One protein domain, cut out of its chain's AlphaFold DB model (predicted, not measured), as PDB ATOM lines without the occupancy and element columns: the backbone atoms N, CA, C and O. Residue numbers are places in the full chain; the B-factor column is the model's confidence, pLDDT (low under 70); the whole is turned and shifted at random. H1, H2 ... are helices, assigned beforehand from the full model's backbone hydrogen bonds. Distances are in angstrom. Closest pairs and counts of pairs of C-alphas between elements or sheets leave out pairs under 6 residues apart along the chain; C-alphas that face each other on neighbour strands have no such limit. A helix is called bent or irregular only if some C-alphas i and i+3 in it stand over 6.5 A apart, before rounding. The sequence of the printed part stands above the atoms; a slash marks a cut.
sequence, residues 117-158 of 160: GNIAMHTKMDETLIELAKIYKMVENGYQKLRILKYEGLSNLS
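This is residues 117 to 158 of the 160 residues of the protein "RT_RNaseH_2 domain-containing protein" of Paramuricea clavata (UniProt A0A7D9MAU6). A short helix, H1, leads through a tight turn into one long, straight helix, H2, and the two meet near their ends as a bent rod with a short first arm and a long second one. Nothing folds back on H2, and the three residues after it carry on beyond its far end. The printed part has 42 residues with two named helices, H1 then H2, and no named strand; the class is all helix. The whole is extended, with a radius of gyration of the C-alphas of 17.7 A, and the C-alphas span 57 by 16 by 6 A.

H1, residues 117 to 125, and H2, residues 127 to 155, are close but not clearly touching, with 2 pairs of C-alphas within 8 A. Their closest C-alphas, those of Thr 123 and Leu 129, are 7.5 A apart. The two helices run the same way at a steep tilt of 58 degrees. Their centres are 27.2 A apart. In H1 and H2 every O i to N i+4 pair is within hydrogen-bond range.

H1 begins at C-alpha 117, at (9.084, 29.790, 63.835), and measures 12.4 A from first to last C-alpha. Asp 126 is the one residue between the helices, a tight link. H2 has 29 residues and measures 42.7 A, from C-alpha 127 at (12.831, 19.371, 77.895) to C-alpha 155 at (-17.124, -11.080, 79.618). Neither helix is bent.

The outline is a rod, and residues 117 to 158 stand free. The two C-alphas farthest apart, those of Asn 118 and Ser 158, are 57.2 A apart. The printed part has no cut and no long link. The mean pLDDT of the printed part is 75.9, and residues 143 to 158 are under 70.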
ATOM      1  N   GLY A 117       8.383  31.046  64.120       80.19
ATOM      2  CA  GLY A 117       9.084  29.790  63.835       80.19
ATOM      3  C   GLY A 117      10.118  29.400  64.898       80.19
ATOM      4  O   GLY A 117      10.178  28.234  65.283       80.19
ATOM      5  N   ASN A 118      10.875  30.365  65.428       81.81
ATOM      6  CA  ASN A 118      11.831  30.127  66.511       81.81
ATOM      7  C   ASN A 118      11.112  29.817  67.823       81.81
ATOM      8  O   ASN A 118      11.547  28.918  68.534       81.81
ATOM      9  N   ILE A 119       9.989  30.486  68.113       83.50
ATOM     10  CA  ILE A 119       9.152  30.147  69.274       83.50
ATOM     11  C   ILE A 119       8.725  28.682  69.173       83.50
ATOM     12  O   ILE A 119       9.028  27.896  70.061       83.50
ATOM     13  N   ALA A 120       8.114  28.283  68.052       84.94
ATOM     14  CA  ALA A 120       7.666  26.908  67.846       84.94
ATOM     15  C   ALA A 120       8.817  25.888  67.923       84.94
ATOM     16  O   ALA A 120       8.641  24.801  68.478       84.94
ATOM     17  N   MET A 121       9.997  26.230  67.393       87.94
ATOM     18  CA  MET A 121      11.182  25.375  67.472       87.94
ATOM     19  C   MET A 121      11.650  25.196  68.919       87.94
ATOM     20  O   MET A 121      11.811  24.059  69.359       87.94
ATOM     21  N   HIS A 122      11.821  26.289  69.667       89.12
ATOM     22  CA  HIS A 122      12.254  26.243  71.063       89.12
ATOM     23  C   HIS A 122      11.229  25.541  71.953       89.12
ATOM     24  O   HIS A 122      11.615  24.689  72.744       89.12
ATOM     25  N   THR A 123       9.930  25.786  71.759       88.56
ATOM     26  CA  THR A 123       8.862  25.075  72.477       88.56
ATOM     27  C   THR A 123       8.894  23.570  72.204       88.56
ATOM     28  O   THR A 123       8.659  22.773  73.107       88.56
ATOM     29  N   LYS A 124       9.209  23.143  70.975       87.19
ATOM     30  CA  LYS A 124       9.315  21.715  70.636       87.19
ATOM     31  C   LYS A 124      10.551  21.049  71.250       87.19
ATOM     32  O   LYS A 124      10.530  19.842  71.473       87.19
ATOM     33  N   MET A 125      11.619  21.815  71.459       89.75
ATOM     34  CA  MET A 125      12.875  21.351  72.054       89.75
ATOM     35  C   MET A 125      12.908  21.496  73.580       89.75
ATOM     36  O   MET A 125      13.880  21.073  74.197       89.75
ATOM     37  N   ASP A 126      11.873  22.078  74.182       92.31
ATOM     38  CA  ASP A 126      11.787  22.281  75.622       92.31
ATOM     39  C   ASP A 126      11.692  20.934  76.357       92.31
ATOM     40  O   ASP A 126      10.724  20.181  76.210       92.31
ATOM     41  N   GLU A 127      12.718  20.628  77.152       92.38
ATOM     42  CA  GLU A 127      12.831  19.371  77.895       92.38
ATOM     43  C   GLU A 127      11.658  19.162  78.858       92.38
ATOM     44  O   GLU A 127      11.142  18.046  78.961       92.38
ATOM     45  N   THR A 128      11.166  20.230  79.494       89.56
ATOM     46  CA  THR A 128      10.065  20.142  80.462       89.56
ATOM     47  C   THR A 128       8.754  19.761  79.781       89.56
ATOM     48  O   THR A 128       8.014  18.904  80.273       89.56
ATOM     49  N   LEU A 129       8.483  20.325  78.600       86.94
ATOM     50  CA  LEU A 129       7.296  19.994  77.810       86.94
ATOM     51  C   LEU A 129       7.372  18.576  77.241       86.94
ATOM     52  O   LEU A 129       6.358  17.873  77.189       86.94
ATOM     53  N   ILE A 130       8.566  18.125  76.855       91.56
ATOM     54  CA  ILE A 130       8.794  16.749  76.405       91.56
ATOM     55  C   ILE A 130       8.544  15.754  77.547       91.56
ATOM     56  O   ILE A 130       7.909  14.717  77.326       91.56
ATOM     57  N   GLU A 131       9.009  16.042  78.764       90.94
ATOM     58  CA  GLU A 131       8.751  15.204  79.940       90.94
ATOM     59  C   GLU A 131       7.263  15.149  80.295       90.94
ATOM     60  O   GLU A 131       6.708  14.059  80.459       90.94
ATOM     61  N   LEU A 132       6.583  16.297  80.310       88.75
ATOM     62  CA  LEU A 132       5.135  16.374  80.515       88.75
ATOM     63  C   LEU A 132       4.364  15.552  79.477       88.75
ATOM     64  O   LEU A 132       3.474  14.778  79.836       88.75
ATOM     65  N   ALA A 133       4.733  15.647  78.198       87.25
ATOM     66  CA  ALA A 133       4.103  14.871  77.133       87.25
ATOM     67  C   ALA A 133       4.295  13.353  77.315       87.25
ATOM     68  O   ALA A 133       3.382  12.571  77.024       87.25
ATOM     69  N   LYS A 134       5.458  12.913  77.820       87.62
ATOM     70  CA  LYS A 134       5.705  11.501  78.160       87.62
ATOM     71  C   LYS A 134       4.810  11.045  79.309       87.62
ATOM     72  O   LYS A 134       4.187   9.990  79.193       87.62
ATOM     73  N   ILE A 135       4.705  11.843  80.372       86.69
ATOM     74  CA  ILE A 135       3.849  11.542  81.528       86.69
ATOM     75  C   ILE A 135       2.388  11.409  81.085       86.69
ATOM     76  O   ILE A 135       1.752  10.400  81.388       86.69
ATOM     77  N   TYR A 136       1.876  12.356  80.292       85.44
ATOM     78  CA  TYR A 136       0.508  12.296  79.767       85.44
ATOM     79  C   TYR A 136       0.246  11.027  78.948       85.44
ATOM     80  O   TYR A 136      -0.749  10.343  79.187       85.44
ATOM     81  N   LYS A 137       1.163  10.647  78.048       84.69
ATOM     82  CA  LYS A 137       1.047   9.392  77.285       84.69
ATOM     83  C   LYS A 137       1.073   8.147  78.171       84.69
ATOM     84  O   LYS A 137       0.360   7.186  77.890       84.69
ATOM     85  N   MET A 138       1.894   8.126  79.221       79.44
ATOM     86  CA  MET A 138       1.938   6.996  80.158       79.44
ATOM     87  C   MET A 138       0.624   6.862  80.929       79.44
ATOM     88  O   MET A 138       0.107   5.755  81.068       79.44
ATOM     89  N   VAL A 139       0.063   7.986  81.373       83.88
ATOM     90  CA  VAL A 139      -1.228   8.036  82.062       83.88
ATOM     91  C   VAL A 139      -2.357   7.572  81.135       83.88
ATOM     92  O   VAL A 139      -3.130   6.691  81.506       83.88
ATOM     93  N   GLU A 140      -2.416   8.080  79.905       79.38
ATOM     94  CA  GLU A 140      -3.438   7.711  78.918       79.38
ATOM     95  C   GLU A 140      -3.389   6.217  78.551       79.38
ATOM     96  O   GLU A 140      -4.415   5.532  78.559       79.38
ATOM     97  N   ASN A 141      -2.189   5.671  78.334       77.44
ATOM     98  CA  ASN A 141      -1.998   4.241  78.089       77.44
ATOM     99  C   ASN A 141      -2.369   3.383  79.310       77.44
ATOM    100  O   ASN A 141      -2.933   2.298  79.156       77.44
ATOM    101  N   GLY A 142      -2.086   3.863  80.525       73.75
ATOM    102  CA  GLY A 142      -2.507   3.215  81.767       73.75
ATOM    103  C   GLY A 142      -4.031   3.132  81.888       73.75
ATOM    104  O   GLY A 142      -4.572   2.062  82.175       73.75
ATOM    105  N   TYR A 143      -4.736   4.225  81.584       66.56
ATOM    106  CA  TYR A 143      -6.201   4.260  81.571       66.56
ATOM    107  C   TYR A 143      -6.808   3.360  80.488       66.56
ATOM    108  O   TYR A 143      -7.772   2.645  80.764       66.56
ATOM    109  N   GLN A 144      -6.239   3.337  79.280       67.38
ATOM    110  CA  GLN A 144      -6.665   2.439  78.198       67.38
ATOM    111  C   GLN A 144      -6.521   0.964  78.599       67.38
ATOM    112  O   GLN A 144      -7.452   0.175  78.433       67.38
ATOM    113  N   LYS A 145      -5.392   0.596  79.214       66.12
ATOM    114  CA  LYS A 145      -5.125  -0.778  79.663       66.12
ATOM    115  C   LYS A 145      -6.066  -1.219  80.789       66.12
ATOM    116  O   LYS A 145      -6.585  -2.332  80.752       66.12
ATOM    117  N   LEU A 146      -6.347  -0.334  81.749       63.88
ATOM    118  CA  LEU A 146      -7.342  -0.570  82.804       63.88
ATOM    119  C   LEU A 146      -8.759  -0.715  82.241       63.88
ATOM    120  O   LEU A 146      -9.532  -1.533  82.734       63.88
ATOM    121  N   ARG A 147      -9.101   0.054  81.202       63.38
ATOM    122  CA  ARG A 147     -10.402  -0.033  80.534       63.38
ATOM    123  C   ARG A 147     -10.581  -1.394  79.860       63.38
ATOM    124  O   ARG A 147     -11.600  -2.030  80.099       63.38
ATOM    125  N   ILE A 148      -9.586  -1.868  79.107       64.25
ATOM    126  CA  ILE A 148      -9.613  -3.179  78.431       64.25
ATOM    127  C   ILE A 148      -9.746  -4.328  79.445       64.25
ATOM    128  O   ILE A 148     -10.643  -5.157  79.310       64.25
ATOM    129  N   LEU A 149      -8.952  -4.314  80.523       60.00
ATOM    130  CA  LEU A 149      -9.018  -5.329  81.587       60.00
ATOM    131  C   LEU A 149     -10.390  -5.382  82.282       60.00
ATOM    132  O   LEU A 149     -10.850  -6.454  82.675       60.00
ATOM    133  N   LYS A 150     -11.073  -4.238  82.415       60.28
ATOM    134  CA  LYS A 150     -12.423  -4.174  82.990       60.28
ATOM    135  C   LYS A 150     -13.473  -4.824  82.083       60.28
ATOM    136  O   LYS A 150     -14.395  -5.451  82.594       60.28
ATOM    137  N   TYR A 151     -13.332  -4.692  80.762       58.97
ATOM    138  CA  TYR A 151     -14.245  -5.312  79.797       58.97
ATOM    139  C   TYR A 151     -14.011  -6.823  79.665       58.97
ATOM    140  O   TYR A 151     -14.987  -7.571  79.664       58.97
ATOM    141  N   GLU A 152     -12.758  -7.288  79.656       58.97
ATOM    142  CA  GLU A 152     -12.436  -8.725  79.594       58.97
ATOM    143  C   GLU A 152     -12.831  -9.486  80.874       58.97
ATOM    144  O   GLU A 152     -13.295 -10.628  80.819       58.97
ATOM    145  N   GLY A 153     -12.716  -8.840  82.040       58.31
ATOM    146  CA  GLY A 153     -13.182  -9.398  83.312       58.31
ATOM    147  C   GLY A 153     -14.704  -9.575  83.376       58.31
ATOM    148  O   GLY A 153     -15.179 -10.551  83.950       58.31
ATOM    149  N   LEU A 154     -15.475  -8.678  82.751       54.62
ATOM    150  CA  LEU A 154     -16.941  -8.755  82.706       54.62
ATOM    151  C   LEU A 154     -17.450  -9.811  81.710       54.62
ATOM    152  O   LEU A 154     -18.440 -10.481  81.996       54.62
ATOM    153  N   SER A 155     -16.765 -10.026  80.582       55.00
ATOM    154  CA  SER A 155     -17.124 -11.080  79.618       55.00
ATOM    155  C   SER A 155     -16.929 -12.500  80.166       55.00
ATOM    156  O   SER A 155     -17.719 -13.387  79.847       55.00
ATOM    157  N   ASN A 156     -15.947 -12.712  81.046       53.38
ATOM    158  CA  ASN A 156     -15.686 -14.020  81.665       53.38
ATOM    159  C   ASN A 156     -16.660 -14.374  82.807       53.38
ATOM    160  O   ASN A 156     -16.754 -15.536  83.197       53.38
ATOM    161  N   LEU A 157     -17.399 -13.394  83.334       53.50
ATOM    162  CA  LEU A 157     -18.440 -13.583  84.353       53.50
ATOM    163  C   LEU A 157     -19.824 -13.894  83.756       53.50
ATOM    164  O   LEU A 157     -20.704 -14.321  84.490       53.50
ATOM    165  N   SER A 158     -20.011 -13.721  82.443       53.25
ATOM    166  CA  SER A 158     -21.279 -13.989  81.746       53.25
ATOM    167  C   SER A 158     -21.371 -15.395  81.123       53.25
ATOM    168  O   SER A 158     -22.375 -15.700  80.481       53.25
TER     169      SER A 158